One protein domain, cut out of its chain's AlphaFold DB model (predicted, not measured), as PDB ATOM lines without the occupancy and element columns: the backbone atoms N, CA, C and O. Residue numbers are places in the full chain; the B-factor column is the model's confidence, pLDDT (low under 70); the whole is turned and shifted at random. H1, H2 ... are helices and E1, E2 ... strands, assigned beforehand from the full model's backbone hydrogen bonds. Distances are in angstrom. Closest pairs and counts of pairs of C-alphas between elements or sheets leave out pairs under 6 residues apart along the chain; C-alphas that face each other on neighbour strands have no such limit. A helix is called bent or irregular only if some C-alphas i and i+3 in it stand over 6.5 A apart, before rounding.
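AT A GLANCE: This is residues 32 to 71, 94 to 123, 144 to 173 and 184 to 301 of the 876 residues of the protein "DUF4470 domain-containing protein" of Zopfia rhizophila CBS 207.26 (UniProt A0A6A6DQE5). The core is one twisted sheet of six strands, with H1 over one face and H6 and H8 over the other; the long helix H5 crosses the outside of H1, and H4 and residues 157 to 173 reach outward from there as a loose arm. The short helices H2 and H3 sit by the E3 edge, H7 by the last residue of E6, and a long loop, residues 227 to 262, leads from H6 back into the sheet. The printed part has 218 residues, of which 99 are in named elements, under half; their order is E1 H1 E2 H2 E3 H3 H4 H5 E4 H6 E5 H7 H8 E6. The sheet order is E3 E4 E2 E1 E5 E6, all parallel, and the class is mixed, helices and strands. The whole is compact, with a radius of gyration of the C-alphas of 18.7 A, and spans 63 by 45 by 38 A.

HOW THE PARTS SIT: Begin at the first printed residue with the inner strand E1, residues 32 to 35; its parallel neighbours are E2, residues 59 to 64, and E5, residues 263 to 265. Look for N 33 and O 60 at 2.8 A, and N 34 and O 263 at 2.8 A, both within hydrogen-bond range. Beside E2 is E4, residues 204 to 209, with N 63 and O 207 at 2.8 A; beside E4 is the edge strand E3, residues 109 to 111, with N 110 and O 206 at 2.9 A. At the other edge E6, residues 293 to 298, pairs with E5 through N 295 and O 264, 2.8 A. H1, residues 41 to 50, is on the sheet over E2 at a height of 10.3 A and runs along the strands, at 15 degrees to E2 on the local plane. E1, H1 and E2 are a strand-helix-strand unit, two parallel neighbour strands with a helix between, and its crossover is right-handed. H2, residues 97 to 102, only grazes the sheet, and so does H3, residues 114 to 118. H5, residues 184 to 200, is not on the sheet; it touches H1 about perpendicular, at 73 degrees, the closest C-alphas being those of Tyr 49 and Ala 196, 5.2 A apart. With residues 185 to 186 alone H5 touches H4, residues 153 to 156; the C-alphas of Leu 153 and Ala 185 are closest, at 6.8 A. H6, residues 213 to 226, is on the sheet, and E4, H6 and E5 are a split right-handed unit, with E2 and E1 between its strands. H7, residues 270 to 273, only grazes the sheet. H8, residues 275 to 285, lies over E5 and E6 at a height of 10.2 A, on the opposite face from H1; E5, H7, H8 and E6 are another right-handed strand-helix-strand unit. H8 touches H6 at a shallow tilt of 31 degrees, the same way, with the C-alphas of Cys 217 and Ala 281 closest at 5.4 A. Every O i to N i+4 pair is within hydrogen-bond range in H1, H2, H3, H5 and H6, but 5 of 7 in H8, and H4 and H7 are too short for such a pair.

IN THESE COORDINATES: Find C-alpha 32 at (-5.472, -20.521, 14.899), where E1 begins. H1 is 14.0 A long, E2 16.1 A and E4 17.0 A. H5 runs 24.4 A from C-alpha 184 at (-27.536, -44.468, 16.091), and H6 runs 20.0 A. H8, 15.9 A, is irregular: C-alphas 281 and 284 are 7.2 A apart. E6, 16.5 A, ends at C-alpha 298, (-27.782, -15.999, 10.323).

THE WHOLE: The C-alphas of Gln 173 and His 226 are the two farthest apart, 64.5 A. Look for three cuts: residues 72 to 93, 124 to 143 and 174 to 183 are not printed, with C-alpha gaps of 19.4, 28.1 and 14.7 A. Of the links printed whole, H6 to E5 is long. The model's mean pLDDT over the printed residues is 81.5; 31 are under 70, among them residues 65 to 71, 116 to 123 and 169 to 173.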
ATOM      1  N   SER A  32      -4.871 -21.092  13.686       96.69
ATOM      2  CA  SER A  32      -5.472 -20.521  14.899       96.69
ATOM      3  C   SER A  32      -6.938 -20.168  14.633       96.69
ATOM      4  O   SER A  32      -7.242 -19.454  13.676       96.69
ATOM      5  N   ILE A  33      -7.856 -20.673  15.459       96.44
ATOM      6  CA  ILE A  33      -9.303 -20.670  15.213       96.44
ATOM      7  C   ILE A  33     -10.038 -20.079  16.425       96.44
ATOM      8  O   ILE A  33      -9.991 -20.644  17.514       96.44
ATOM      9  N   LEU A  34     -10.751 -18.967  16.243       95.50
ATOM     10  CA  LEU A  34     -11.561 -18.317  17.279       95.50
ATOM     11  C   LEU A  34     -13.043 -18.671  17.106       95.50
ATOM     12  O   LEU A  34     -13.629 -18.399  16.058       95.50
ATOM     13  N   LEU A  35     -13.663 -19.245  18.138       91.81
ATOM     14  CA  LEU A  35     -15.089 -19.578  18.178       91.81
ATOM     15  C   LEU A  35     -15.799 -18.651  19.168       91.81
ATOM     16  O   LEU A  35     -15.645 -18.808  20.380       91.81
ATOM     17  N   LEU A  36     -16.565 -17.687  18.653       85.69
ATOM     18  CA  LEU A  36     -17.209 -16.649  19.472       85.69
ATOM     19  C   LEU A  36     -18.616 -17.011  19.964       85.69
ATOM     20  O   LEU A  36     -19.083 -16.403  20.920       85.69
ATOM     21  N   GLY A  37     -19.305 -17.955  19.314       67.31
ATOM     22  CA  GLY A  37     -20.662 -18.364  19.690       67.31
ATOM     23  C   GLY A  37     -20.738 -19.830  20.106       67.31
ATOM     24  O   GLY A  37     -20.643 -20.718  19.258       67.31
ATOM     25  N   CYS A  38     -20.938 -20.084  21.401       60.72
ATOM     26  CA  CYS A  38     -21.139 -21.398  22.028       60.72
ATOM     27  C   CYS A  38     -20.009 -22.428  21.878       60.72
ATOM     28  O   CYS A  38     -20.208 -23.580  22.261       60.72
ATOM     29  N   GLY A  39     -18.829 -22.028  21.380       57.09
ATOM     30  CA  GLY A  39     -17.590 -22.821  21.421       57.09
ATOM     31  C   GLY A  39     -17.744 -24.274  20.958       57.09
ATOM     32  O   GLY A  39     -17.155 -25.168  21.563       57.09
ATOM     33  N   ASP A  40     -18.610 -24.517  19.965       72.69
ATOM     34  CA  ASP A  40     -19.253 -25.820  19.773       72.69
ATOM     35  C   ASP A  40     -18.237 -26.944  19.535       72.69
ATOM     36  O   ASP A  40     -17.660 -27.091  18.452       72.69
ATOM     37  N   ILE A  41     -18.070 -27.786  20.556       76.94
ATOM     38  CA  ILE A  41     -17.113 -28.891  20.559       76.94
ATOM     39  C   ILE A  41     -17.358 -29.887  19.414       76.94
ATOM     40  O   ILE A  41     -16.442 -30.598  19.010       76.94
ATOM     41  N   ARG A  42     -18.561 -29.927  18.825       83.75
ATOM     42  CA  ARG A  42     -18.861 -30.765  17.654       83.75
ATOM     43  C   ARG A  42     -18.244 -30.195  16.385       83.75
ATOM     44  O   ARG A  42     -17.767 -30.979  15.575       83.75
ATOM     45  N   ASN A  43     -18.179 -28.869  16.235       89.00
ATOM     46  CA  ASN A  43     -17.455 -28.227  15.134       89.00
ATOM     47  C   ASN A  43     -15.955 -28.502  15.256       89.00
ATOM     48  O   ASN A  43     -15.322 -28.858  14.267       89.00
ATOM     49  N   VAL A  44     -15.401 -28.435  16.472       89.88
ATOM     50  CA  VAL A  44     -14.004 -28.808  16.754       89.88
ATOM     51  C   VAL A  44     -13.747 -30.277  16.385       89.88
ATOM     52  O   VAL A  44     -12.902 -30.570  15.539       89.88
ATOM     53  N   LEU A  45     -14.527 -31.209  16.944       90.88
ATOM     54  CA  LEU A  45     -14.399 -32.651  16.699       90.88
ATOM     55  C   LEU A  45     -14.593 -33.023  15.215       90.88
ATOM     56  O   LEU A  45     -13.821 -33.818  14.677       90.88
ATOM     57  N   PHE A  46     -15.587 -32.441  14.540       92.88
ATOM     58  CA  PHE A  46     -15.837 -32.672  13.118       92.88
ATOM     59  C   PHE A  46     -14.760 -32.043  12.225       92.88
ATOM     60  O   PHE A  46     -14.369 -32.666  11.244       92.88
ATOM     61  N   THR A  47     -14.207 -30.878  12.579       93.69
ATOM     62  CA  THR A  47     -13.066 -30.269  11.864       93.69
ATOM     63  C   THR A  47     -11.827 -31.161  11.935       93.69
ATOM     64  O   THR A  47     -11.157 -31.370  10.924       93.69
ATOM     65  N   ILE A  48     -11.545 -31.748  13.104       92.44
ATOM     66  CA  ILE A  48     -10.431 -32.693  13.276       92.44
ATOM     67  C   ILE A  48     -10.682 -33.980  12.470       92.44
ATOM     68  O   ILE A  48      -9.777 -34.466  11.798       92.44
ATOM     69  N   TYR A  49     -11.914 -34.504  12.467       93.25
ATOM     70  CA  TYR A  49     -12.297 -35.643  11.622       93.25
ATOM     71  C   TYR A  49     -12.155 -35.344  10.120       93.25
ATOM     72  O   TYR A  49     -11.581 -36.142   9.382       93.25
ATOM     73  N   ALA A  50     -12.642 -34.186   9.668       90.19
ATOM     74  CA  ALA A  50     -12.574 -33.753   8.275       90.19
ATOM     75  C   ALA A  50     -11.127 -33.515   7.798       90.19
ATOM     76  O   ALA A  50     -10.858 -33.580   6.601       90.19
ATOM     77  N   GLY A  51     -10.199 -33.273   8.731       83.81
ATOM     78  CA  GLY A  51      -8.766 -33.144   8.477       83.81
ATOM     79  C   GLY A  51      -7.965 -34.453   8.477       83.81
ATOM     80  O   GLY A  51      -6.759 -34.393   8.234       83.81
ATOM     81  N   ILE A  52      -8.563 -35.627   8.743       73.69
ATOM     82  CA  ILE A  52      -7.803 -36.891   8.751       73.69
ATOM     83  C   ILE A  52      -7.164 -37.131   7.376       73.69
ATOM     84  O   ILE A  52      -7.854 -37.250   6.364       73.69
ATOM     85  N   GLY A  53      -5.837 -37.277   7.366       62.75
ATOM     86  CA  GLY A  53      -5.055 -37.552   6.159       62.75
ATOM     87  C   GLY A  53      -4.632 -36.312   5.366       62.75
ATOM     88  O   GLY A  53      -4.068 -36.480   4.289       62.75
ATOM     89  N   LEU A  54      -4.869 -35.097   5.876       60.81
ATOM     90  CA  LEU A  54      -4.437 -33.847   5.231       60.81
ATOM     91  C   LEU A  54      -3.019 -33.377   5.614       60.81
ATOM     92  O   LEU A  54      -2.497 -32.470   4.976       60.81
ATOM     93  N   GLY A  55      -2.384 -34.007   6.607       64.94
ATOM     94  CA  GLY A  55      -1.021 -33.703   7.062       64.94
ATOM     95  C   GLY A  55      -0.930 -33.494   8.576       64.94
ATOM     96  O   GLY A  55      -1.941 -33.532   9.274       64.94
ATOM     97  N   ASP A  56       0.281 -33.245   9.078       75.94
ATOM     98  CA  ASP A  56       0.583 -33.062  10.511       75.94
ATOM     99  C   ASP A  56       0.353 -31.620  11.020       75.94
ATOM    100  O   ASP A  56       1.031 -31.157  11.944       75.94
ATOM    101  N   ARG A  57      -0.588 -30.886  10.409       88.38
ATOM    102  CA  ARG A  57      -0.881 -29.486  10.753       88.38
ATOM    103  C   ARG A  57      -1.429 -29.332  12.175       88.38
ATOM    104  O   ARG A  57      -2.188 -30.170  12.663       88.38
ATOM    105  N   LYS A  58      -1.099 -28.218  12.819       92.44
ATOM    106  CA  LYS A  58      -1.567 -27.861  14.163       92.44
ATOM    107  C   LYS A  58      -2.848 -27.040  14.110       92.44
ATOM    108  O   LYS A  58      -3.011 -26.177  13.247       92.44
ATOM    109  N   LEU A  59      -3.734 -27.285  15.070       94.44
ATOM    110  CA  LEU A  59      -5.008 -26.592  15.234       94.44
ATOM    111  C   LEU A  59      -5.115 -26.060  16.669       94.44
ATOM    112  O   LEU A  59      -5.152 -26.846  17.615       94.44
ATOM    113  N   ASP A  60      -5.185 -24.741  16.833       95.12
ATOM    114  CA  ASP A  60      -5.391 -24.093  18.134       95.12
ATOM    115  C   ASP A  60      -6.775 -23.430  18.163       95.12
ATOM    116  O   ASP A  60      -7.031 -22.475  17.429       95.12
ATOM    117  N   PHE A  61      -7.696 -23.984  18.956       93.56
ATOM    118  CA  PHE A  61      -9.094 -23.556  19.032       93.56
ATOM    119  C   PHE A  61      -9.351 -22.725  20.293       93.56
ATOM    120  O   PHE A  61      -9.499 -23.284  21.378       93.56
ATOM    121  N   THR A  62      -9.511 -21.409  20.166       92.69
ATOM    122  CA  THR A  62      -9.933 -20.539  21.272       92.69
ATOM    123  C   THR A  62     -11.453 -20.412  21.300       92.69
ATOM    124  O   THR A  62     -12.057 -19.804  20.418       92.69
ATOM    125  N   CYS A  63     -12.080 -20.974  22.330       86.38
ATOM    126  CA  CYS A  63     -13.525 -21.006  22.529       86.38
ATOM    127  C   CYS A  63     -13.960 -19.967  23.572       86.38
ATOM    128  O   CYS A  63     -13.568 -20.049  24.738       86.38
ATOM    129  N   CYS A  64     -14.812 -19.027  23.159       78.94
ATOM    130  CA  CYS A  64     -15.445 -18.041  24.029       78.94
ATOM    131  C   CYS A  64     -16.910 -18.422  24.273       78.94
ATOM    132  O   CYS A  64     -17.739 -18.230  23.389       78.94
ATOM    133  N   ASP A  65     -17.227 -18.956  25.456       64.12
ATOM    134  CA  ASP A  65     -18.593 -18.923  26.009       64.12
ATOM    135  C   ASP A  65     -18.604 -19.256  27.516       64.12
ATOM    136  O   ASP A  65     -17.672 -19.841  28.074       64.12
ATOM    137  N   LEU A  66     -19.698 -18.893  28.179       45.91
ATOM    138  CA  LEU A  66     -19.995 -19.132  29.588       45.91
ATOM    139  C   LEU A  66     -20.057 -20.637  29.904       45.91
ATOM    140  O   LEU A  66     -21.102 -21.283  29.800       45.91
ATOM    141  N   TRP A  67     -18.926 -21.195  30.345       44.31
ATOM    142  CA  TRP A  67     -18.803 -22.587  30.785       44.31
ATOM    143  C   TRP A  67     -19.586 -22.851  32.084       44.31
ATOM    144  O   TRP A  67     -19.026 -22.971  33.167       44.31
ATOM    145  N   ASN A  68     -20.901 -23.017  31.966       37.53
ATOM    146  CA  ASN A  68     -21.720 -23.737  32.940       37.53
ATOM    147  C   ASN A  68     -21.818 -25.214  32.518       37.53
ATOM    148  O   ASN A  68     -22.889 -25.711  32.182       37.53
ATOM    149  N   ILE A  69     -20.644 -25.861  32.495       40.59
ATOM    150  CA  ILE A  69     -20.354 -27.307  32.450       40.59
ATOM    151  C   ILE A  69     -21.416 -28.171  31.736       40.59
ATOM    152  O   ILE A  69     -22.327 -28.668  32.381       40.59
ATOM    153  N   TYR A  70     -21.237 -28.436  30.436       38.78
ATOM    154  CA  TYR A  70     -21.878 -29.498  29.627       38.78
ATOM    155  C   TYR A  70     -22.663 -30.586  30.418       38.78
ATOM    156  O   TYR A  70     -22.140 -31.663  30.716       38.78
ATOM    157  N   TYR A  71     -23.930 -30.319  30.765       43.66
ATOM    158  CA  TYR A  71     -24.671 -31.156  31.718       43.66
ATOM    159  C   TYR A  71     -25.354 -32.372  31.075       43.66
ATOM    160  O   TYR A  71     -26.148 -32.257  30.141       43.66
ATOM    161  N   ALA A  94      -6.167 -30.053  39.192       73.38
ATOM    162  CA  ALA A  94      -6.927 -28.804  39.111       73.38
ATOM    163  C   ALA A  94      -6.844 -27.939  40.384       73.38
ATOM    164  O   ALA A  94      -7.727 -27.113  40.616       73.38
ATOM    165  N   ASP A  95      -5.795 -28.108  41.194       78.00
ATOM    166  CA  ASP A  95      -5.560 -27.274  42.381       78.00
ATOM    167  C   ASP A  95      -5.023 -25.871  42.006       78.00
ATOM    168  O   ASP A  95      -5.296 -24.896  42.708       78.00
ATOM    169  N   SER A  96      -4.346 -25.728  40.856       82.25
ATOM    170  CA  SER A  96      -3.999 -24.430  40.248       82.25
ATOM    171  C   SER A  96      -4.011 -24.470  38.712       82.25
ATOM    172  O   SER A  96      -3.928 -25.540  38.101       82.25
ATOM    173  N   ILE A  97      -4.104 -23.296  38.070       80.44
ATOM    174  CA  ILE A  97      -4.063 -23.178  36.601       80.44
ATOM    175  C   ILE A  97      -2.698 -23.600  36.032       80.44
ATOM    176  O   ILE A  97      -2.645 -24.204  34.960       80.44
ATOM    177  N   ASP A  98      -1.615 -23.362  36.775       84.44
ATOM    178  CA  ASP A  98      -0.251 -23.724  36.381       84.44
ATOM    179  C   ASP A  98      -0.030 -25.239  36.461       84.44
ATOM    180  O   ASP A  98       0.521 -25.836  35.535       84.44
ATOM    181  N   GLU A  99      -0.506 -25.895  37.523       82.38
ATOM    182  CA  GLU A  99      -0.485 -27.360  37.624       82.38
ATOM    183  C   GLU A  99      -1.352 -28.009  36.543       82.38
ATOM    184  O   GLU A  99      -0.935 -28.994  35.934       82.38
ATOM    185  N   TRP A 100      -2.503 -27.416  36.217       83.44
ATOM    186  CA  TRP A 100      -3.321 -27.859  35.089       83.44
ATOM    187  C   TRP A 100      -2.579 -27.726  33.748       83.44
ATOM    188  O   TRP A 100      -2.544 -28.671  32.955       83.44
ATOM    189  N   HIS A 101      -1.974 -26.561  33.485       82.75
ATOM    190  CA  HIS A 101      -1.239 -26.251  32.251       82.75
ATOM    191  C   HIS A 101       0.012 -27.115  32.049       82.75
ATOM    192  O   HIS A 101       0.376 -27.352  30.896       82.75
ATOM    193  N   ASN A 102       0.648 -27.573  33.132       85.19
ATOM    194  CA  ASN A 102       1.791 -28.497  33.111       85.19
ATOM    195  C   ASN A 102       1.380 -29.981  33.230       85.19
ATOM    196  O   ASN A 102       2.184 -30.873  32.956       85.19
ATOM    197  N   GLY A 103       0.140 -30.256  33.638       81.69
ATOM    198  CA  GLY A 103      -0.402 -31.595  33.831       81.69
ATOM    199  C   GLY A 103      -0.750 -32.334  32.527       81.69
ATOM    200  O   GLY A 103      -0.700 -31.771  31.431       81.69
ATOM    201  N   PRO A 104      -1.191 -33.604  32.617       79.62
ATOM    202  CA  PRO A 104      -1.447 -34.478  31.464       79.62
ATOM    203  C   PRO A 104      -2.624 -34.035  30.575       79.62
ATOM    204  O   PRO A 104      -2.841 -34.621  29.516       79.62
ATOM    205  N   TYR A 105      -3.386 -33.023  31.000       78.56
ATOM    206  CA  TYR A 105      -4.460 -32.395  30.225       78.56
ATOM    207  C   TYR A 105      -4.042 -31.055  29.606       78.56
ATOM    208  O   TYR A 105      -4.640 -30.642  28.611       78.56
ATOM    209  N   GLY A 106      -3.001 -30.407  30.138       72.50
ATOM    210  CA  GLY A 106      -2.589 -29.051  29.780       72.50
ATOM    211  C   GLY A 106      -2.111 -28.881  28.340       72.50
ATOM    212  O   GLY A 106      -2.163 -27.773  27.818       72.50
ATOM    213  N   SER A 107      -1.696 -29.948  27.648       81.31
ATOM    214  CA  SER A 107      -1.351 -29.863  26.221       81.31
ATOM    215  C   SER A 107      -2.570 -29.774  25.295       81.31
ATOM    216  O   SER A 107      -2.421 -29.344  24.161       81.31
ATOM    217  N   LEU A 108      -3.751 -30.208  25.755       76.56
ATOM    218  CA  LEU A 108      -4.978 -30.303  24.950       76.56
ATOM    219  C   LEU A 108      -6.071 -29.336  25.424       76.56
ATOM    220  O   LEU A 108      -6.835 -28.840  24.605       76.56
ATOM    221  N   ILE A 109      -6.162 -29.078  26.730       78.38
ATOM    222  CA  ILE A 109      -7.158 -28.193  27.344       78.38
ATOM    223  C   ILE A 109      -6.418 -27.116  28.125       78.38
ATOM    224  O   ILE A 109      -5.688 -27.429  29.068       78.38
ATOM    225  N   ARG A 110      -6.625 -25.847  27.776       80.12
ATOM    226  CA  ARG A 110      -5.990 -24.701  28.443       80.12
ATOM    227  C   ARG A 110      -7.038 -23.653  28.802       80.12
ATOM    228  O   ARG A 110      -7.993 -23.433  28.064       80.12
ATOM    229  N   PHE A 111      -6.871 -23.006  29.946       78.88
ATOM    230  CA  PHE A 111      -7.736 -21.905  30.367       78.88
ATOM    231  C   PHE A 111      -7.058 -20.569  30.061       78.88
ATOM    232  O   PHE A 111      -5.852 -20.417  30.272       78.88
ATOM    233  N   CYS A 112      -7.824 -19.617  29.528       82.94
ATOM    234  CA  CYS A 112      -7.311 -18.292  29.175       82.94
ATOM    235  C   CYS A 112      -7.059 -17.408  30.406       82.94
ATOM    236  O   CYS A 112      -6.265 -16.476  30.329       82.94
ATOM    237  N   ASP A 113      -7.729 -17.706  31.523       81.62
ATOM    238  CA  ASP A 113      -7.640 -16.932  32.756       81.62
ATOM    239  C   ASP A 113      -8.021 -17.740  34.015       81.62
ATOM    240  O   ASP A 113      -8.745 -18.743  33.940       81.62
ATOM    241  N   THR A 114      -7.563 -17.273  35.179       81.56
ATOM    242  CA  THR A 114      -7.773 -17.892  36.502       81.56
ATOM    243  C   THR A 114      -9.237 -17.974  36.934       81.56
ATOM    244  O   THR A 114      -9.611 -18.900  37.651       81.56
ATOM    245  N   THR A 115     -10.100 -17.057  36.491       73.75
ATOM    246  CA  THR A 115     -11.524 -17.036  36.869       73.75
ATOM    247  C   THR A 115     -12.347 -17.998  36.010       73.75
ATOM    248  O   THR A 115     -13.239 -18.672  36.528       73.75
ATOM    249  N   THR A 116     -12.029 -18.143  34.718       65.25
ATOM    250  CA  THR A 116     -12.561 -19.240  33.891       65.25
ATOM    251  C   THR A 116     -12.098 -20.581  34.448       65.25
ATOM    252  O   THR A 116     -12.915 -21.498  34.548       65.25
ATOM    253  N   PHE A 117     -10.830 -20.686  34.869       69.56
ATOM    254  CA  PHE A 117     -10.341 -21.869  35.571       69.56
ATOM    255  C   PHE A 117     -11.148 -22.127  36.850       69.56
ATOM    256  O   PHE A 117     -11.718 -23.199  36.963       69.56
ATOM    257  N   ALA A 118     -11.317 -21.159  37.756       68.00
ATOM    258  CA  ALA A 118     -12.067 -21.345  39.006       68.00
ATOM    259  C   ALA A 118     -13.550 -21.735  38.808       68.00
ATOM    260  O   ALA A 118     -14.111 -22.463  39.628       68.00
ATOM    261  N   LYS A 119     -14.186 -21.304  37.706       59.47
ATOM    262  CA  LYS A 119     -15.554 -21.706  37.316       59.47
ATOM    263  C   LYS A 119     -15.619 -23.115  36.665       59.47
ATOM    264  O   LYS A 119     -16.713 -23.607  36.399       59.47
ATOM    265  N   GLY A 120     -14.482 -23.771  36.397       53.62
ATOM    266  CA  GLY A 120     -14.361 -25.016  35.618       53.62
ATOM    267  C   GLY A 120     -14.431 -26.351  36.395       53.62
ATOM    268  O   GLY A 120     -15.312 -27.166  36.099       53.62
ATOM    269  N   PRO A 121     -13.509 -26.650  37.337       51.91
ATOM    270  CA  PRO A 121     -13.468 -27.905  38.080       51.91
ATOM    271  C   PRO A 121     -14.462 -27.850  39.248       51.91
ATOM    272  O   PRO A 121     -14.284 -27.113  40.213       51.91
ATOM    273  N   ALA A 122     -15.533 -28.641  39.156       50.81
ATOM    274  CA  ALA A 122     -16.702 -28.537  40.030       50.81
ATOM    275  C   ALA A 122     -16.384 -28.611  41.542       50.81
ATOM    276  O   ALA A 122     -16.187 -29.686  42.121       50.81
ATOM    277  N   SER A 123     -16.433 -27.458  42.209       39.94
ATOM    278  CA  SER A 123     -16.172 -27.280  43.636       39.94
ATOM    279  C   SER A 123     -17.299 -27.853  44.514       39.94
ATOM    280  O   SER A 123     -18.212 -27.166  44.960       39.94
ATOM    281  N   GLY A 144     -33.280 -25.934  20.186       59.00
ATOM    282  CA  GLY A 144     -31.825 -26.050  20.275       59.00
ATOM    283  C   GLY A 144     -31.295 -26.928  21.420       59.00
ATOM    284  O   GLY A 144     -30.104 -27.202  21.449       59.00
ATOM    285  N   THR A 145     -32.147 -27.446  22.318       59.72
ATOM    286  CA  THR A 145     -31.734 -28.492  23.278       59.72
ATOM    287  C   THR A 145     -31.897 -29.914  22.724       59.72
ATOM    288  O   THR A 145     -31.702 -30.879  23.461       59.72
ATOM    289  N   ASN A 146     -32.300 -30.086  21.457       69.50
ATOM    290  CA  ASN A 146     -32.363 -31.394  20.805       69.50
ATOM    291  C   ASN A 146     -30.954 -31.815  20.339       69.50
ATOM    292  O   ASN A 146     -30.455 -31.268  19.351       69.50
ATOM    293  N   PRO A 147     -30.320 -32.821  20.973       70.38
ATOM    294  CA  PRO A 147     -28.916 -33.133  20.723       70.38
ATOM    295  C   PRO A 147     -28.645 -33.700  19.324       70.38
ATOM    296  O   PRO A 147     -27.495 -33.745  18.896       70.38
ATOM    297  N   LEU A 148     -29.684 -34.127  18.595       78.12
ATOM    298  CA  LEU A 148     -29.548 -34.671  17.244       78.12
ATOM    299  C   LEU A 148     -29.369 -33.592  16.165       78.12
ATOM    300  O   LEU A 148     -28.929 -33.933  15.070       78.12
ATOM    301  N   LEU A 149     -29.703 -32.321  16.438       78.25
ATOM    302  CA  LEU A 149     -29.757 -31.275  15.403       78.25
ATOM    303  C   LEU A 149     -28.405 -30.951  14.762       78.25
ATOM    304  O   LEU A 149     -28.388 -30.514  13.614       78.25
ATOM    305  N   GLY A 150     -27.295 -31.189  15.469       80.31
ATOM    306  CA  GLY A 150     -25.959 -30.946  14.924       80.31
ATOM    307  C   GLY A 150     -25.160 -32.156  14.477       80.31
ATOM    308  O   GLY A 150     -23.968 -32.030  14.210       80.31
ATOM    309  N   PHE A 151     -25.806 -33.311  14.354       88.31
ATOM    310  CA  PHE A 151     -25.246 -34.442  13.620       88.31
ATOM    311  C   PHE A 151     -25.828 -34.467  12.207       88.31
ATOM    312  O   PHE A 151     -26.956 -34.033  11.971       88.31
ATOM    313  N   HIS A 152     -25.082 -34.988  11.238       90.81
ATOM    314  CA  HIS A 152     -25.503 -34.967   9.837       90.81
ATOM    315  C   HIS A 152     -26.465 -36.122   9.561       90.81
ATOM    316  O   HIS A 152     -26.094 -37.155   9.001       90.81
ATOM    317  N   LEU A 153     -27.722 -35.953   9.974       88.38
ATOM    318  CA  LEU A 153     -28.757 -36.990   9.893       88.38
ATOM    319  C   LEU A 153     -29.099 -37.397   8.446       88.38
ATOM    320  O   LEU A 153     -29.677 -38.460   8.228       88.38
ATOM    321  N   ALA A 154     -28.699 -36.597   7.449       86.06
ATOM    322  CA  ALA A 154     -28.845 -36.901   6.025       86.06
ATOM    323  C   ALA A 154     -28.206 -38.248   5.618       86.06
ATOM    324  O   ALA A 154     -28.719 -38.917   4.719       86.06
ATOM    325  N   THR A 155     -27.155 -38.707   6.316       87.50
ATOM    326  CA  THR A 155     -26.516 -40.012   6.047       87.50
ATOM    327  C   THR A 155     -27.466 -41.203   6.230       87.50
ATOM    328  O   THR A 155     -27.260 -42.251   5.618       87.50
ATOM    329  N   VAL A 156     -28.540 -41.050   7.016       85.31
ATOM    330  CA  VAL A 156     -29.582 -42.076   7.210       85.31
ATOM    331  C   VAL A 156     -30.418 -42.293   5.939       85.31
ATOM    332  O   VAL A 156     -30.933 -43.388   5.722       85.31
ATOM    333  N   TYR A 157     -30.525 -41.274   5.081       81.56
ATOM    334  CA  TYR A 157     -31.405 -41.249   3.905       81.56
ATOM    335  C   TYR A 157     -30.648 -41.371   2.567       81.56
ATOM    336  O   TYR A 157     -31.254 -41.617   1.524       81.56
ATOM    337  N   ALA A 158     -29.320 -41.229   2.578       81.12
ATOM    338  CA  ALA A 158     -28.494 -41.150   1.370       81.12
ATOM    339  C   ALA A 158     -28.080 -42.500   0.744       81.12
ATOM    340  O   ALA A 158     -27.493 -42.500  -0.334       81.12
ATOM    341  N   GLN A 159     -28.389 -43.640   1.379       82.00
ATOM    342  CA  GLN A 159     -27.995 -44.989   0.924       82.00
ATOM    343  C   GLN A 159     -26.477 -45.116   0.682       82.00
ATOM    344  O   GLN A 159     -26.008 -45.246  -0.448       82.00
ATOM    345  N   LEU A 160     -25.704 -45.066   1.767       87.62
ATOM    346  CA  LEU A 160     -24.242 -45.141   1.733       87.62
ATOM    347  C   LEU A 160     -23.714 -46.501   1.227       87.62
ATOM    348  O   LEU A 160     -24.339 -47.543   1.447       87.62
ATOM    349  N   SER A 161     -22.557 -46.493   0.554       87.69
ATOM    350  CA  SER A 161     -21.859 -47.715   0.118       87.69
ATOM    351  C   SER A 161     -21.320 -48.531   1.310       87.69
ATOM    352  O   SER A 161     -21.292 -48.056   2.443       87.69
ATOM    353  N   ALA A 162     -20.927 -49.791   1.085       85.19
ATOM    354  CA  ALA A 162     -20.492 -50.684   2.169       85.19
ATOM    355  C   ALA A 162     -19.192 -50.221   2.857       85.19
ATOM    356  O   ALA A 162     -19.077 -50.340   4.071       85.19
ATOM    357  N   GLU A 163     -18.271 -49.650   2.082       85.81
ATOM    358  CA  GLU A 163     -16.975 -49.099   2.517       85.81
ATOM    359  C   GLU A 163     -17.059 -47.599   2.878       85.81
ATOM    360  O   GLU A 163     -16.046 -46.942   3.102       85.81
ATOM    361  N   SER A 164     -18.268 -47.032   2.906       89.00
ATOM    362  CA  SER A 164     -18.491 -45.596   3.082       89.00
ATOM    363  C   SER A 164     -18.133 -45.112   4.495       89.00
ATOM    364  O   SER A 164     -18.646 -45.670   5.474       89.00
ATOM    365  N   PRO A 165     -17.336 -44.031   4.634       87.62
ATOM    366  CA  PRO A 165     -17.130 -43.368   5.915       87.62
ATOM    367  C   PRO A 165     -18.461 -42.995   6.577       87.62
ATOM    368  O   PRO A 165     -19.407 -42.562   5.919       87.62
ATOM    369  N   LEU A 166     -18.533 -43.154   7.900       87.81
ATOM    370  CA  LEU A 166     -19.725 -42.877   8.713       87.81
ATOM    371  C   LEU A 166     -20.970 -43.728   8.359       87.81
ATOM    372  O   LEU A 166     -22.085 -43.379   8.773       87.81
ATOM    373  N   LYS A 167     -20.821 -44.858   7.642       84.50
ATOM    374  CA  LYS A 167     -21.914 -45.830   7.490       84.50
ATOM    375  C   LYS A 167     -22.275 -46.444   8.849       84.50
ATOM    376  O   LYS A 167     -21.597 -47.330   9.363       84.50
ATOM    377  N   HIS A 168     -23.428 -46.035   9.375       76.31
ATOM    378  CA  HIS A 168     -24.070 -46.707  10.502       76.31
ATOM    379  C   HIS A 168     -24.431 -48.169  10.149       76.31
ATOM    380  O   HIS A 168     -24.826 -48.440   9.010       76.31
ATOM    381  N   PRO A 169     -24.317 -49.119  11.098       68.25
ATOM    382  CA  PRO A 169     -24.640 -50.521  10.847       68.25
ATOM    383  C   PRO A 169     -26.129 -50.711  10.530       68.25
ATOM    384  O   PRO A 169     -27.000 -50.086  11.142       68.25
ATOM    385  N   ASP A 170     -26.414 -51.600   9.576       63.53
ATOM    386  CA  ASP A 170     -27.777 -51.964   9.192       63.53
ATOM    387  C   ASP A 170     -28.518 -52.606  10.379       63.53
ATOM    388  O   ASP A 170     -27.988 -53.462  11.083       63.53
ATOM    389  N   SER A 171     -29.755 -52.170  10.631       53.59
ATOM    390  CA  SER A 171     -30.490 -52.500  11.858       53.59
ATOM    391  C   SER A 171     -31.097 -53.912  11.831       53.59
ATOM    392  O   SER A 171     -32.296 -54.067  11.582       53.59
ATOM    393  N   SER A 172     -30.277 -54.933  12.088       45.38
ATOM    394  CA  SER A 172     -30.685 -56.333  12.238       45.38
ATOM    395  C   SER A 172     -31.149 -56.670  13.666       45.38
ATOM    396  O   SER A 172     -30.429 -56.481  14.636       45.38
ATOM    397  N   GLN A 173     -32.388 -57.167  13.746       43.66
ATOM    398  CA  GLN A 173     -33.026 -57.998  14.785       43.66
ATOM    399  C   GLN A 173     -32.301 -58.199  16.141       43.66
ATOM    400  O   GLN A 173     -31.264 -58.850  16.202       43.66
ATOM    401  N   LYS A 184     -28.659 -43.551  16.379       84.12
ATOM    402  CA  LYS A 184     -27.536 -44.468  16.091       84.12
ATOM    403  C   LYS A 184     -26.519 -43.850  15.118       84.12
ATOM    404  O   LYS A 184     -25.317 -44.013  15.309       84.12
ATOM    405  N   ALA A 185     -26.977 -43.098  14.114       87.62
ATOM    406  CA  ALA A 185     -26.101 -42.356  13.204       87.62
ATOM    407  C   ALA A 185     -25.343 -41.219  13.917       87.62
ATOM    408  O   ALA A 185     -24.135 -41.101  13.735       87.62
ATOM    409  N   ALA A 186     -26.017 -40.444  14.774       88.06
ATOM    410  CA  ALA A 186     -25.390 -39.415  15.606       88.06
ATOM    411  C   ALA A 186     -24.327 -39.996  16.558       88.06
ATOM    412  O   ALA A 186     -23.205 -39.500  16.606       88.06
ATOM    413  N   GLN A 187     -24.637 -41.100  17.250       86.69
ATOM    414  CA  GLN A 187     -23.680 -41.825  18.096       86.69
ATOM    415  C   GLN A 187     -22.457 -42.296  17.297       86.69
ATOM    416  O   GLN A 187     -21.325 -42.071  17.716       86.69
ATOM    417  N   HIS A 188     -22.662 -42.908  16.126       88.12
ATOM    418  CA  HIS A 188     -21.566 -43.378  15.276       88.12
ATOM    419  C   HIS A 188     -20.679 -42.227  14.767       88.12
ATOM    420  O   HIS A 188     -19.455 -42.343  14.814       88.12
ATOM    421  N   GLN A 189     -21.276 -41.099  14.362       91.69
ATOM    422  CA  GLN A 189     -20.543 -39.877  14.008       91.69
ATOM    423  C   GLN A 189     -19.714 -39.361  15.192       91.69
ATOM    424  O   GLN A 189     -18.504 -39.202  15.060       91.69
ATOM    425  N   PHE A 190     -20.322 -39.208  16.373       89.56
ATOM    426  CA  PHE A 190     -19.620 -38.776  17.583       89.56
ATOM    427  C   PHE A 190     -18.427 -39.679  17.936       89.56
ATOM    428  O   PHE A 190     -17.339 -39.175  18.213       89.56
ATOM    429  N   PHE A 191     -18.591 -41.007  17.886       89.06
ATOM    430  CA  PHE A 191     -17.494 -41.937  18.165       89.06
ATOM    431  C   PHE A 191     -16.357 -41.843  17.140       89.06
ATOM    432  O   PHE A 191     -15.194 -41.877  17.543       89.06
ATOM    433  N   ALA A 192     -16.668 -41.681  15.849       91.69
ATOM    434  CA  ALA A 192     -15.666 -41.497  14.799       91.69
ATOM    435  C   ALA A 192     -14.882 -40.182  14.975       91.69
ATOM    436  O   ALA A 192     -13.655 -40.173  14.871       91.69
ATOM    437  N   TRP A 193     -15.564 -39.083  15.308       92.75
ATOM    438  CA  TRP A 193     -14.920 -37.783  15.527       92.75
ATOM    439  C   TRP A 193     -14.095 -37.751  16.820       92.75
ATOM    440  O   TRP A 193     -12.988 -37.216  16.848       92.75
ATOM    441  N   ALA A 194     -14.586 -38.386  17.885       90.12
ATOM    442  CA  ALA A 194     -13.827 -38.558  19.119       90.12
ATOM    443  C   ALA A 194     -12.579 -39.440  18.916       90.12
ATOM    444  O   ALA A 194     -11.575 -39.235  19.594       90.12
ATOM    445  N   ASP A 195     -12.612 -40.405  17.991       91.00
ATOM    446  CA  ASP A 195     -11.439 -41.211  17.634       91.00
ATOM    447  C   ASP A 195     -10.411 -40.434  16.802       91.00
ATOM    448  O   ASP A 195      -9.214 -40.527  17.071       91.00
ATOM    449  N   ALA A 196     -10.875 -39.597  15.867       91.50
ATOM    450  CA  ALA A 196     -10.036 -38.627  15.162       91.50
ATOM    451  C   ALA A 196      -9.295 -37.712  16.150       91.50
ATOM    452  O   ALA A 196      -8.072 -37.601  16.109       91.50
ATOM    453  N   CYS A 197     -10.032 -37.130  17.100       90.12
ATOM    454  CA  CYS A 197      -9.489 -36.256  18.136       90.12
ATOM    455  C   CYS A 197      -8.467 -36.964  19.039       90.12
ATOM    456  O   CYS A 197      -7.393 -36.421  19.288       90.12
ATOM    457  N   ARG A 198      -8.722 -38.216  19.457       88.62
ATOM    458  CA  ARG A 198      -7.734 -39.018  20.210       88.62
ATOM    459  C   ARG A 198      -6.440 -39.270  19.432       88.62
ATOM    460  O   ARG A 198      -5.383 -39.329  20.050       88.62
ATOM    461  N   LYS A 199      -6.507 -39.431  18.109       89.81
ATOM    462  CA  LYS A 199      -5.323 -39.625  17.251       89.81
ATOM    463  C   LYS A 199      -4.548 -38.321  17.041       89.81
ATOM    464  O   LYS A 199      -3.325 -38.328  17.121       89.81
ATOM    465  N   ALA A 200      -5.255 -37.209  16.845       89.12
ATOM    466  CA  ALA A 200      -4.679 -35.885  16.607       89.12
ATOM    467  C   ALA A 200      -4.320 -35.099  17.890       89.12
ATOM    468  O   ALA A 200      -3.879 -33.958  17.803       89.12
ATOM    469  N   CYS A 201      -4.473 -35.666  19.093       85.94
ATOM    470  CA  CYS A 201      -4.419 -34.921  20.365       85.94
ATOM    471  C   CYS A 201      -3.071 -34.250  20.711       85.94
ATOM    472  O   CYS A 201      -2.987 -33.547  21.713       85.94
ATOM    473  N   ARG A 202      -2.007 -34.490  19.931       87.56
ATOM    474  CA  ARG A 202      -0.699 -33.806  20.034       87.56
ATOM    475  C   ARG A 202      -0.543 -32.626  19.065       87.56
ATOM    476  O   ARG A 202       0.425 -31.884  19.170       87.56
ATOM    477  N   GLN A 203      -1.465 -32.493  18.114       90.31
ATOM    478  CA  GLN A 203      -1.543 -31.431  17.105       90.31
ATOM    479  C   GLN A 203      -2.697 -30.456  17.401       90.31
ATOM    480  O   GLN A 203      -2.861 -29.469  16.693       90.31
ATOM    481  N   VAL A 204      -3.506 -30.729  18.430       91.62
ATOM    482  CA  VAL A 204      -4.717 -29.975  18.769       91.62
ATOM    483  C   VAL A 204      -4.582 -29.358  20.157       91.62
ATOM    484  O   VAL A 204      -4.415 -30.084  21.135       91.62
ATOM    485  N   THR A 205      -4.755 -28.039  20.237       92.06
ATOM    486  CA  THR A 205      -4.949 -27.282  21.481       92.06
ATOM    487  C   THR A 205      -6.381 -26.752  21.507       92.06
ATOM    488  O   THR A 205      -6.885 -26.282  20.488       92.06
ATOM    489  N   ILE A 206      -7.049 -26.797  22.661       89.50
ATOM    490  CA  ILE A 206      -8.361 -26.178  22.869       89.50
ATOM    491  C   ILE A 206      -8.281 -25.269  24.098       89.50
ATOM    492  O   ILE A 206      -7.949 -25.713  25.200       89.50
ATOM    493  N   ARG A 207      -8.569 -23.982  23.904       89.00
ATOM    494  CA  ARG A 207      -8.497 -22.928  24.919       89.00
ATOM    495  C   ARG A 207      -9.895 -22.450  25.279       89.00
ATOM    496  O   ARG A 207     -10.731 -22.296  24.392       89.00
ATOM    497  N   PHE A 208     -10.147 -22.185  26.556       82.12
ATOM    498  CA  PHE A 208     -11.463 -21.762  27.041       82.12
ATOM    499  C   PHE A 208     -11.406 -20.434  27.798       82.12
ATOM    500  O   PHE A 208     -10.611 -20.276  28.729       82.12
ATOM    501  N   VAL A 209     -12.313 -19.523  27.434       81.75
ATOM    502  CA  VAL A 209     -12.639 -18.305  28.184       81.75
ATOM    503  C   VAL A 209     -14.150 -18.226  28.418       81.75
ATOM    504  O   VAL A 209     -14.952 -18.432  27.507       81.75
ATOM    505  N   ASN A 210     -14.537 -17.917  29.651       77.50
ATOM    506  CA  ASN A 210     -15.910 -17.646  30.056       77.50
ATOM    507  C   ASN A 210     -16.121 -16.123  30.021       77.50
ATOM    508  O   ASN A 210     -15.701 -15.434  30.948       77.50
ATOM    509  N   SER A 211     -16.674 -15.603  28.922       80.56
ATOM    510  CA  SER A 211     -16.855 -14.167  28.661       80.56
ATOM    511  C   SER A 211     -17.962 -13.926  27.632       80.56
ATOM    512  O   SER A 211     -18.230 -14.782  26.790       80.56
ATOM    513  N   GLU A 212     -18.529 -12.720  27.636       78.44
ATOM    514  CA  GLU A 212     -19.234 -12.163  26.478       78.44
ATOM    515  C   GLU A 212     -18.276 -12.003  25.286       78.44
ATOM    516  O   GLU A 212     -17.120 -11.591  25.451       78.44
ATOM    517  N   ALA A 213     -18.760 -12.295  24.075       83.62
ATOM    518  CA  ALA A 213     -17.935 -12.333  22.864       83.62
ATOM    519  C   ALA A 213     -17.300 -10.972  22.519       83.62
ATOM    520  O   ALA A 213     -16.113 -10.899  22.205       83.62
ATOM    521  N   ILE A 214     -18.074  -9.883  22.622       84.19
ATOM    522  CA  ILE A 214     -17.612  -8.514  22.322       84.19
ATOM    523  C   ILE A 214     -16.538  -8.063  23.326       84.19
ATOM    524  O   ILE A 214     -15.515  -7.510  22.919       84.19
ATOM    525  N   THR A 215     -16.725  -8.369  24.616       86.69
ATOM    526  CA  THR A 215     -15.707  -8.166  25.661       86.69
ATOM    527  C   THR A 215     -14.416  -8.887  25.290       86.69
ATOM    528  O   THR A 215     -13.369  -8.249  25.201       86.69
ATOM    529  N   PHE A 216     -14.470 -10.203  25.046       90.88
ATOM    530  CA  PHE A 216     -13.258 -10.992  24.814       90.88
ATOM    531  C   PHE A 216     -12.499 -10.512  23.575       90.88
ATOM    532  O   PHE A 216     -11.280 -10.351  23.618       90.88
ATOM    533  N   CYS A 217     -13.230 -10.181  22.511       91.06
ATOM    534  CA  CYS A 217     -12.686  -9.548  21.322       91.06
ATOM    535  C   CYS A 217     -11.897  -8.264  21.628       91.06
ATOM    536  O   CYS A 217     -10.748  -8.138  21.202       91.06
ATOM    537  N   HIS A 218     -12.468  -7.313  22.375       88.50
ATOM    538  CA  HIS A 218     -11.766  -6.066  22.693       88.50
ATOM    539  C   HIS A 218     -10.613  -6.253  23.689       88.50
ATOM    540  O   HIS A 218      -9.598  -5.570  23.553       88.50
ATOM    541  N   VAL A 219     -10.706  -7.201  24.628       91.94
ATOM    542  CA  VAL A 219      -9.597  -7.534  25.542       91.94
ATOM    543  C   VAL A 219      -8.429  -8.182  24.789       91.94
ATOM    544  O   VAL A 219      -7.286  -7.786  25.008       91.94
ATOM    545  N   LEU A 220      -8.687  -9.087  23.835       92.75
ATOM    546  CA  LEU A 220      -7.655  -9.628  22.939       92.75
ATOM    547  C   LEU A 220      -7.005  -8.537  22.076       92.75
ATOM    548  O   LEU A 220      -5.782  -8.513  21.944       92.75
ATOM    549  N   GLN A 221      -7.795  -7.616  21.506       89.56
ATOM    550  CA  GLN A 221      -7.263  -6.492  20.724       89.56
ATOM    551  C   GLN A 221      -6.392  -5.567  21.585       89.56
ATOM    552  O   GLN A 221      -5.300  -5.186  21.171       89.56
ATOM    553  N   HIS A 222      -6.847  -5.233  22.796       88.75
ATOM    554  CA  HIS A 222      -6.076  -4.432  23.740       88.75
ATOM    555  C   HIS A 222      -4.760  -5.133  24.115       88.75
ATOM    556  O   HIS A 222      -3.698  -4.514  24.034       88.75
ATOM    557  N   HIS A 223      -4.812  -6.429  24.434       90.31
ATOM    558  CA  HIS A 223      -3.637  -7.227  24.775       90.31
ATOM    559  C   HIS A 223      -2.638  -7.346  23.618       90.31
ATOM    560  O   HIS A 223      -1.439  -7.182  23.831       90.31
ATOM    561  N   ARG A 224      -3.108  -7.509  22.376       87.56
ATOM    562  CA  ARG A 224      -2.254  -7.498  21.177       87.56
ATOM    563  C   ARG A 224      -1.487  -6.184  20.980       87.56
ATOM    564  O   ARG A 224      -0.409  -6.210  20.391       87.56
ATOM    565  N   THR A 225      -2.021  -5.061  21.458       83.69
ATOM    566  CA  THR A 225      -1.396  -3.735  21.314       83.69
ATOM    567  C   THR A 225      -0.528  -3.343  22.519       83.69
ATOM    568  O   THR A 225       0.458  -2.636  22.335       83.69
ATOM    569  N   HIS A 226      -0.842  -3.815  23.734       86.19
ATOM    570  CA  HIS A 226      -0.177  -3.382  24.979       86.19
ATOM    571  C   HIS A 226       0.602  -4.488  25.719       86.19
ATOM    572  O   HIS A 226       1.296  -4.197  26.691       86.19
ATOM    573  N   GLY A 227       0.484  -5.755  25.306       88.00
ATOM    574  CA  GLY A 227       1.121  -6.910  25.960       88.00
ATOM    575  C   GLY A 227       0.511  -7.317  27.309       88.00
ATOM    576  O   GLY A 227       1.043  -8.200  27.975       88.00
ATOM    577  N   LYS A 228      -0.593  -6.685  27.727       89.25
ATOM    578  CA  LYS A 228      -1.296  -6.913  29.001       89.25
ATOM    579  C   LYS A 228      -2.797  -6.628  28.867       89.25
ATOM    580  O   LYS A 228      -3.240  -6.249  27.790       89.25
ATOM    581  N   SER A 229      -3.598  -6.911  29.890       91.19
ATOM    582  CA  SER A 229      -5.073  -6.914  29.788       91.19
ATOM    583  C   SER A 229      -5.805  -6.308  30.995       91.19
ATOM    584  O   SER A 229      -7.014  -6.083  30.931       91.19
ATOM    585  N   ASP A 230      -5.072  -5.987  32.059       88.81
ATOM    586  CA  ASP A 230      -5.531  -5.437  33.339       88.81
ATOM    587  C   ASP A 230      -6.207  -4.059  33.211       88.81
ATOM    588  O   ASP A 230      -7.218  -3.800  33.860       88.81
ATOM    589  N   ASP A 231      -5.713  -3.199  32.320       90.19
ATOM    590  CA  ASP A 231      -6.264  -1.872  32.015       90.19
ATOM    591  C   ASP A 231      -7.057  -1.817  30.698       90.19
ATOM    592  O   ASP A 231      -7.443  -0.737  30.239       90.19
ATOM    593  N   SER A 232      -7.444  -2.975  30.150       89.38
ATOM    594  CA  SER A 232      -8.458  -3.050  29.087       89.38
ATOM    595  C   SER A 232      -9.802  -2.438  29.523       89.38
ATOM    596  O   SER A 232     -10.552  -1.916  28.694       89.38
ATOM    597  N   ASN A 233     -10.083  -2.450  30.832       90.75
ATOM    598  CA  ASN A 233     -11.261  -1.872  31.481       90.75
ATOM    599  C   ASN A 233     -12.620  -2.429  30.982       90.75
ATOM    600  O   ASN A 233     -13.638  -1.722  30.995       90.75
ATOM    601  N   TRP A 234     -12.667  -3.703  30.565       89.50
ATOM    602  CA  TRP A 234     -13.895  -4.427  30.193       89.50
ATOM    603  C   TRP A 234     -14.351  -5.415  31.276       89.50
ATOM    604  O   TRP A 234     -13.540  -6.184  31.783       89.50
ATOM    605  N   TYR A 235     -15.652  -5.441  31.599       86.50
ATOM    606  CA  TYR A 235     -16.237  -6.517  32.413       86.50
ATOM    607  C   TYR A 235     -16.387  -7.801  31.599       86.50
ATOM    608  O   TYR A 235     -16.725  -7.742  30.414       86.50
ATOM    609  N   ARG A 236     -16.230  -8.947  32.266       85.06
ATOM    610  CA  ARG A 236     -16.389 -10.297  31.702       85.06
ATOM    611  C   ARG A 236     -17.757 -10.553  31.073       85.06
ATOM    612  O   ARG A 236     -17.837 -11.112  29.981       85.06
ATOM    613  N   SER A 237     -18.822 -10.163  31.762       76.94
ATOM    614  CA  SER A 237     -20.199 -10.324  31.302       76.94
ATOM    615  C   SER A 237     -21.061  -9.151  31.761       76.94
ATOM    616  O   SER A 237     -20.601  -8.318  32.538       76.94
ATOM    617  N   GLN A 238     -22.309  -9.072  31.291       70.94
ATOM    618  CA  GLN A 238     -23.285  -8.064  31.738       70.94
ATOM    619  C   GLN A 238     -23.734  -8.263  33.206       70.94
ATOM    620  O   GLN A 238     -24.301  -7.352  33.813       70.94
ATOM    621  N   TRP A 239     -23.471  -9.449  33.766       71.94
ATOM    622  CA  TRP A 239     -24.053  -9.956  35.013       71.94
ATOM    623  C   TRP A 239     -23.054 -10.069  36.181       71.94
ATOM    624  O   TRP A 239     -23.339 -10.748  37.162       71.94
ATOM    625  N   GLU A 240     -21.861  -9.472  36.067       75.38
ATOM    626  CA  GLU A 240     -20.858  -9.452  37.144       75.38
ATOM    627  C   GLU A 240     -19.949  -8.212  37.063       75.38
ATOM    628  O   GLU A 240     -19.485  -7.861  35.978       75.38
ATOM    629  N   TYR A 241     -19.626  -7.549  38.179       86.06
ATOM    630  CA  TYR A 241     -18.712  -6.381  38.180       86.06
ATOM    631  C   TYR A 241     -17.210  -6.737  38.068       86.06
ATOM    632  O   TYR A 241     -16.341  -5.914  38.374       86.06
ATOM    633  N   ASN A 242     -16.888  -7.950  37.611       84.81
ATOM    634  CA  ASN A 242     -15.521  -8.458  37.494       84.81
ATOM    635  C   ASN A 242     -14.910  -8.102  36.120       84.81
ATOM    636  O   ASN A 242     -15.537  -8.378  35.087       84.81
ATOM    637  N   PRO A 243     -13.690  -7.533  36.057       91.12
ATOM    638  CA  PRO A 243     -12.983  -7.341  34.793       91.12
ATOM    639  C   PRO A 243     -12.638  -8.685  34.129       91.12
ATOM    640  O   PRO A 243     -12.445  -9.699  34.804       91.12
ATOM    641  N   LEU A 244     -12.521  -8.696  32.799       91.06
ATOM    642  CA  LEU A 244     -11.833  -9.781  32.100       91.06
ATOM    643  C   LEU A 244     -10.349  -9.434  31.972       91.06
ATOM    644  O   LEU A 244      -9.975  -8.541  31.214       91.06
ATOM    645  N   ILE A 245      -9.523 -10.189  32.685       92.69
ATOM    646  CA  ILE A 245      -8.066 -10.155  32.594       92.69
ATOM    647  C   ILE A 245      -7.629 -11.509  32.029       92.69
ATOM    648  O   ILE A 245      -8.141 -12.546  32.441       92.69
ATOM    649  N   LEU A 246      -6.724 -11.486  31.054       92.06
ATOM    650  CA  LEU A 246      -6.042 -12.657  30.506       92.06
ATOM    651  C   LEU A 246      -4.727 -12.804  31.276       92.06
ATOM    652  O   LEU A 246      -3.745 -12.133  30.953       92.06
ATOM    653  N   ASP A 247      -4.758 -13.594  32.348       82.94
ATOM    654  CA  ASP A 247      -3.696 -13.701  33.358       82.94
ATOM    655  C   ASP A 247      -2.968 -15.058  33.361       82.94
ATOM    656  O   ASP A 247      -2.018 -15.241  34.123       82.94
ATOM    657  N   SER A 248      -3.369 -16.009  32.508       83.50
ATOM    658  CA  SER A 248      -2.702 -17.312  32.421       83.50
ATOM    659  C   SER A 248      -1.353 -17.227  31.696       83.50
ATOM    660  O   SER A 248      -1.139 -16.353  30.852       83.50
ATOM    661  N   LEU A 249      -0.446 -18.173  31.979       84.44
ATOM    662  CA  LEU A 249       0.909 -18.216  31.403       84.44
ATOM    663  C   LEU A 249       0.939 -18.083  29.869       84.44
ATOM    664  O   LEU A 249       1.885 -17.520  29.320       84.44
ATOM    665  N   ASP A 250      -0.100 -18.545  29.169       86.69
ATOM    666  CA  ASP A 250      -0.194 -18.450  27.710       86.69
ATOM    667  C   ASP A 250      -0.355 -17.026  27.162       86.69
ATOM    668  O   ASP A 250      -0.038 -16.809  25.994       86.69
ATOM    669  N   TYR A 251      -0.835 -16.091  27.984       88.44
ATOM    670  CA  TYR A 251      -0.992 -14.667  27.674       88.44
ATOM    671  C   TYR A 251       0.067 -13.799  28.382       88.44
ATOM    672  O   TYR A 251      -0.039 -12.576  28.416       88.44
ATOM    673  N   THR A 252       1.120 -14.412  28.936       85.19
ATOM    674  CA  THR A 252       2.304 -13.688  29.431       85.19
ATOM    675  C   THR A 252       3.332 -13.463  28.313       85.19
ATOM    676  O   THR A 252       3.199 -13.979  27.201       85.19
ATOM    677  N   ALA A 253       4.379 -12.675  28.577       79.69
ATOM    678  CA  ALA A 253       5.424 -12.391  27.594       79.69
ATOM    679  C   ALA A 253       6.182 -13.674  27.185       79.69
ATOM    680  O   ALA A 253       6.928 -14.245  27.978       79.69
ATOM    681  N   GLY A 254       6.004 -14.107  25.931       76.94
ATOM    682  CA  GLY A 254       6.529 -15.381  25.417       76.94
ATOM    683  C   GLY A 254       5.565 -16.570  25.548       76.94
ATOM    684  O   GLY A 254       5.958 -17.698  25.254       76.94
ATOM    685  N   GLY A 255       4.321 -16.328  25.974       85.12
ATOM    686  CA  GLY A 255       3.252 -17.321  26.042       85.12
ATOM    687  C   GLY A 255       2.786 -17.840  24.675       85.12
ATOM    688  O   GLY A 255       3.169 -17.337  23.617       85.12
ATOM    689  N   SER A 256       1.972 -18.901  24.701       88.31
ATOM    690  CA  SER A 256       1.601 -19.676  23.507       88.31
ATOM    691  C   SER A 256       0.269 -19.295  22.850       88.31
ATOM    692  O   SER A 256      -0.055 -19.867  21.809       88.31
ATOM    693  N   ALA A 257      -0.548 -18.425  23.454       91.94
ATOM    694  CA  ALA A 257      -1.921 -18.235  22.993       91.94
ATOM    695  C   ALA A 257      -2.035 -17.380  21.717       91.94
ATOM    696  O   ALA A 257      -1.379 -16.342  21.596       91.94
ATOM    697  N   PRO A 258      -2.938 -17.745  20.788       93.50
ATOM    698  CA  PRO A 258      -3.249 -16.902  19.647       93.50
ATOM    699  C   PRO A 258      -3.990 -15.626  20.076       93.50
ATOM    700  O   PRO A 258      -4.984 -15.649  20.806       93.50
ATOM    701  N   ILE A 259      -3.494 -14.504  19.554       91.50
ATOM    702  CA  ILE A 259      -4.054 -13.140  19.655       91.50
ATOM    703  C   ILE A 259      -4.451 -12.589  18.269       91.50
ATOM    704  O   ILE A 259      -4.778 -11.415  18.099       91.50
ATOM    705  N   CYS A 260      -4.354 -13.448  17.256       92.69
ATOM    706  CA  CYS A 260      -4.618 -13.218  15.843       92.69
ATOM    707  C   CYS A 260      -4.941 -14.590  15.227       92.69
ATOM    708  O   CYS A 260      -4.288 -15.573  15.583       92.69
ATOM    709  N   PHE A 261      -5.951 -14.680  14.363       95.88
ATOM    710  CA  PHE A 261      -6.582 -15.953  13.996       95.88
ATOM    711  C   PHE A 261      -6.751 -16.105  12.484       95.88
ATOM    712  O   PHE A 261      -7.158 -15.171  11.797       95.88
ATOM    713  N   ASP A 262      -6.483 -17.301  11.968       95.69
ATOM    714  CA  ASP A 262      -6.736 -17.676  10.574       95.69
ATOM    715  C   ASP A 262      -8.235 -17.831  10.296       95.69
ATOM    716  O   ASP A 262      -8.719 -17.484   9.220       95.69
ATOM    717  N   VAL A 263      -8.984 -18.340  11.276       96.00
ATOM    718  CA  VAL A 263     -10.438 -18.498  11.193       96.00
ATOM    719  C   VAL A 263     -11.092 -17.844  12.396       96.00
ATOM    720  O   VAL A 263     -10.694 -18.091  13.532       96.00
ATOM    721  N   ILE A 264     -12.146 -17.068  12.157       96.19
ATOM    722  CA  ILE A 264     -13.069 -16.631  13.206       96.19
ATOM    723  C   ILE A 264     -14.472 -17.094  12.817       96.19
ATOM    724  O   ILE A 264     -14.990 -16.664  11.791       96.19
ATOM    725  N   ASP A 265     -15.091 -17.954  13.621       93.56
ATOM    726  CA  ASP A 265     -16.487 -18.365  13.447       93.56
ATOM    727  C   ASP A 265     -17.357 -17.682  14.507       93.56
ATOM    728  O   ASP A 265     -17.159 -17.846  15.718       93.56
ATOM    729  N   THR A 266     -18.318 -16.877  14.052       89.00
ATOM    730  CA  THR A 266     -19.209 -16.122  14.943       89.00
ATOM    731  C   THR A 266     -20.475 -16.885  15.317       89.00
ATOM    732  O   THR A 266     -21.334 -16.316  15.987       89.00
ATOM    733  N   SER A 267     -20.661 -18.120  14.836       84.31
ATOM    734  CA  SER A 267     -21.951 -18.812  14.841       84.31
ATOM    735  C   SER A 267     -23.076 -17.862  14.375       84.31
ATOM    736  O   SER A 267     -22.857 -17.003  13.510       84.31
ATOM    737  N   ASN A 268     -24.262 -17.959  14.977       78.75
ATOM    738  CA  ASN A 268     -25.408 -17.094  14.709       78.75
ATOM    739  C   ASN A 268     -25.436 -15.778  15.527       78.75
ATOM    740  O   ASN A 268     -26.493 -15.161  15.654       78.75
ATOM    741  N   LEU A 269     -24.306 -15.305  16.082       78.81
ATOM    742  CA  LEU A 269     -24.276 -14.096  16.930       78.81
ATOM    743  C   LEU A 269     -24.839 -12.834  16.250       78.81
ATOM    744  O   LEU A 269     -25.331 -11.946  16.946       78.81
ATOM    745  N   MET A 270     -24.835 -12.753  14.913       77.38
ATOM    746  CA  MET A 270     -25.475 -11.655  14.168       77.38
ATOM    747  C   MET A 270     -26.982 -11.533  14.451       77.38
ATOM    748  O   MET A 270     -27.513 -10.420  14.446       77.38
ATOM    749  N   ASP A 271     -27.673 -12.643  14.731       71.62
ATOM    750  CA  ASP A 271     -29.105 -12.658  15.066       71.62
ATOM    751  C   ASP A 271     -29.379 -12.008  16.438       71.62
ATOM    752  O   ASP A 271     -30.502 -11.592  16.725       71.62
ATOM    753  N   HIS A 272     -28.364 -11.921  17.306       70.38
ATOM    754  CA  HIS A 272     -28.503 -11.529  18.713       70.38
ATOM    755  C   HIS A 272     -27.820 -10.192  19.027       70.38
ATOM    756  O   HIS A 272     -28.460  -9.287  19.563       70.38
ATOM    757  N   LEU A 273     -26.550 -10.054  18.645       71.88
ATOM    758  CA  LEU A 273     -25.697  -8.897  18.929       71.88
ATOM    759  C   LEU A 273     -25.681  -7.864  17.789       71.88
ATOM    760  O   LEU A 273     -25.326  -6.711  18.014       71.88
ATOM    761  N   GLY A 274     -26.095  -8.258  16.580       74.06
ATOM    762  CA  GLY A 274     -26.106  -7.404  15.391       74.06
ATOM    763  C   GLY A 274     -24.782  -7.401  14.622       74.06
ATOM    764  O   GLY A 274     -23.694  -7.445  15.199       74.06
ATOM    765  N   SER A 275     -24.883  -7.345  13.293       78.56
ATOM    766  CA  SER A 275     -23.778  -7.522  12.344       78.56
ATOM    767  C   SER A 275     -22.584  -6.610  12.610       78.56
ATOM    768  O   SER A 275     -21.456  -7.087  12.692       78.56
ATOM    769  N   ILE A 276     -22.835  -5.302  12.742       77.81
ATOM    770  CA  ILE A 276     -21.777  -4.294  12.841       77.81
ATOM    771  C   ILE A 276     -20.992  -4.435  14.147       77.81
ATOM    772  O   ILE A 276     -19.772  -4.376  14.113       77.81
ATOM    773  N   ASN A 277     -21.662  -4.735  15.265       76.94
ATOM    774  CA  ASN A 277     -21.012  -4.953  16.561       76.94
ATOM    775  C   ASN A 277     -20.100  -6.193  16.522       76.94
ATOM    776  O   ASN A 277     -18.950  -6.135  16.953       76.94
ATOM    777  N   VAL A 278     -20.598  -7.306  15.964       82.94
ATOM    778  CA  VAL A 278     -19.843  -8.565  15.843       82.94
ATOM    779  C   VAL A 278     -18.645  -8.406  14.907       82.94
ATOM    780  O   VAL A 278     -17.539  -8.799  15.267       82.94
ATOM    781  N   LEU A 279     -18.841  -7.823  13.721       86.94
ATOM    782  CA  LEU A 279     -17.772  -7.657  12.734       86.94
ATOM    783  C   LEU A 279     -16.726  -6.634  13.184       86.94
ATOM    784  O   LEU A 279     -15.544  -6.898  13.005       86.94
ATOM    785  N   ALA A 280     -17.128  -5.539  13.833       81.75
ATOM    786  CA  ALA A 280     -16.212  -4.610  14.491       81.75
ATOM    787  C   ALA A 280     -15.323  -5.346  15.512       81.75
ATOM    788  O   ALA A 280     -14.100  -5.403  15.386       81.75
ATOM    789  N   ALA A 281     -15.931  -6.007  16.498       84.56
ATOM    790  CA  ALA A 281     -15.188  -6.698  17.547       84.56
ATOM    791  C   ALA A 281     -14.278  -7.827  17.003       84.56
ATOM    792  O   ALA A 281     -13.168  -8.027  17.501       84.56
ATOM    793  N   ALA A 282     -14.704  -8.546  15.961       90.69
ATOM    794  CA  ALA A 282     -13.971  -9.690  15.425       90.69
ATOM    795  C   ALA A 282     -12.912  -9.344  14.355       90.69
ATOM    796  O   ALA A 282     -11.843  -9.955  14.359       90.69
ATOM    797  N   ALA A 283     -13.160  -8.395  13.445       90.00
ATOM    798  CA  ALA A 283     -12.321  -8.202  12.254       90.00
ATOM    799  C   ALA A 283     -10.837  -7.888  12.543       90.00
ATOM    800  O   ALA A 283      -9.986  -8.505  11.900       90.00
ATOM    801  N   PRO A 284     -10.462  -7.040  13.526       87.19
ATOM    802  CA  PRO A 284      -9.049  -6.761  13.811       87.19
ATOM    803  C   PRO A 284      -8.266  -7.958  14.362       87.19
ATOM    804  O   PRO A 284      -7.035  -7.923  14.381       87.19
ATOM    805  N   LEU A 285      -8.952  -9.013  14.818       91.69
ATOM    806  CA  LEU A 285      -8.339 -10.266  15.257       91.69
ATOM    807  C   LEU A 285      -8.095 -11.248  14.101       91.69
ATOM    808  O   LEU A 285      -7.435 -12.263  14.314       91.69
ATOM    809  N   LEU A 286      -8.592 -10.967  12.895       93.56
ATOM    810  CA  LEU A 286      -8.368 -11.807  11.721       93.56
ATOM    811  C   LEU A 286      -6.946 -11.594  11.175       93.56
ATOM    812  O   LEU A 286      -6.491 -10.463  10.995       93.56
ATOM    813  N   ALA A 287      -6.237 -12.682  10.887       91.00
ATOM    814  CA  ALA A 287      -4.919 -12.636  10.268       91.00
ATOM    815  C   ALA A 287      -5.020 -12.166   8.810       91.00
ATOM    816  O   ALA A 287      -5.903 -12.595   8.072       91.00
ATOM    817  N   THR A 288      -4.078 -11.345   8.349       84.19
ATOM    818  CA  THR A 288      -4.101 -10.713   7.013       84.19
ATOM    819  C   THR A 288      -3.779 -11.649   5.836       84.19
ATOM    820  O   THR A 288      -3.685 -11.185   4.703       84.19
ATOM    821  N   LYS A 289      -3.622 -12.962   6.063       84.12
ATOM    822  CA  LYS A 289      -3.358 -13.950   5.001       84.12
ATOM    823  C   LYS A 289      -4.550 -14.036   4.023       84.12
ATOM    824  O   LYS A 289      -5.693 -14.031   4.481       84.12
ATOM    825  N   PRO A 290      -4.331 -14.251   2.710       78.94
ATOM    826  CA  PRO A 290      -5.420 -14.499   1.755       78.94
ATOM    827  C   PRO A 290      -6.282 -15.728   2.088       78.94
ATOM    828  O   PRO A 290      -7.472 -15.759   1.772       78.94
ATOM    829  N   SER A 291      -5.709 -16.741   2.749       85.62
ATOM    830  CA  SER A 291      -6.421 -17.937   3.218       85.62
ATOM    831  C   SER A 291      -7.383 -17.648   4.376       85.62
ATOM    832  O   SER A 291      -8.448 -18.264   4.426       85.62
ATOM    833  N   SER A 292      -7.082 -16.676   5.244       91.62
ATOM    834  CA  SER A 292      -7.885 -16.373   6.432       91.62
ATOM    835  C   SER A 292      -9.351 -16.094   6.112       91.62
ATOM    836  O   SER A 292      -9.676 -15.602   5.028       91.62
ATOM    837  N   VAL A 293     -10.254 -16.365   7.054       93.19
ATOM    838  CA  VAL A 293     -11.677 -16.039   6.905       93.19
ATOM    839  C   VAL A 293     -12.361 -15.767   8.244       93.19
ATOM    840  O   VAL A 293     -12.251 -16.540   9.192       93.19
ATOM    841  N   LEU A 294     -13.136 -14.687   8.306       94.50
ATOM    842  CA  LEU A 294     -14.180 -14.530   9.312       94.50
ATOM    843  C   LEU A 294     -15.470 -15.074   8.683       94.50
ATOM    844  O   LEU A 294     -15.887 -14.617   7.617       94.50
ATOM    845  N   ARG A 295     -16.084 -16.088   9.294       91.50
ATOM    846  CA  ARG A 295     -17.372 -16.654   8.881       91.50
ATOM    847  C   ARG A 295     -18.466 -16.198   9.835       91.50
ATOM    848  O   ARG A 295     -18.356 -16.373  11.047       91.50
ATOM    849  N   THR A 296     -19.552 -15.701   9.256       88.50
ATOM    850  CA  THR A 296     -20.780 -15.391   9.986       88.50
ATOM    851  C   THR A 296     -21.954 -16.206   9.462       88.50
ATOM    852  O   THR A 296     -22.021 -16.511   8.270       88.50
ATOM    853  N   GLU A 297     -22.903 -16.531  10.337       83.75
ATOM    854  CA  GLU A 297     -24.149 -17.218   9.994       83.75
ATOM    855  C   GLU A 297     -25.352 -16.434  10.546       83.75
ATOM    856  O   GLU A 297     -25.256 -15.774  11.580       83.75
ATOM    857  N   MET A 298     -26.486 -16.496   9.850       78.75
ATOM    858  CA  MET A 298     -27.782 -15.999  10.323       78.75
ATOM    859  C   MET A 298     -28.831 -17.090  10.124       78.75
ATOM    860  O   MET A 298     -28.925 -17.666   9.034       78.75
ATOM    861  N   LEU A 299     -29.618 -17.359  11.168       72.69
ATOM    862  CA  LEU A 299     -30.722 -18.327  11.158       72.69
ATOM    863  C   LEU A 299     -32.089 -17.635  11.052       72.69
ATOM    864  O   LEU A 299     -33.105 -18.285  10.805       72.69
ATOM    865  N   ILE A 300     -32.123 -16.315  11.256       65.00
ATOM    866  CA  ILE A 300     -33.326 -15.491  11.167       65.00
ATOM    867  C   ILE A 300     -33.120 -14.479  10.028       65.00
ATOM    868  O   ILE A 300     -32.499 -13.435  10.247       65.00
ATOM    869  N   PRO A 301     -33.607 -14.754   8.801       56.34
ATOM    870  CA  PRO A 301     -33.514 -13.796   7.707       56.34
ATOM    871  C   PRO A 301     -34.303 -12.533   8.069       56.34
ATOM    872  O   PRO A 301     -35.497 -12.598   8.368       56.34
TER     873      PRO A 301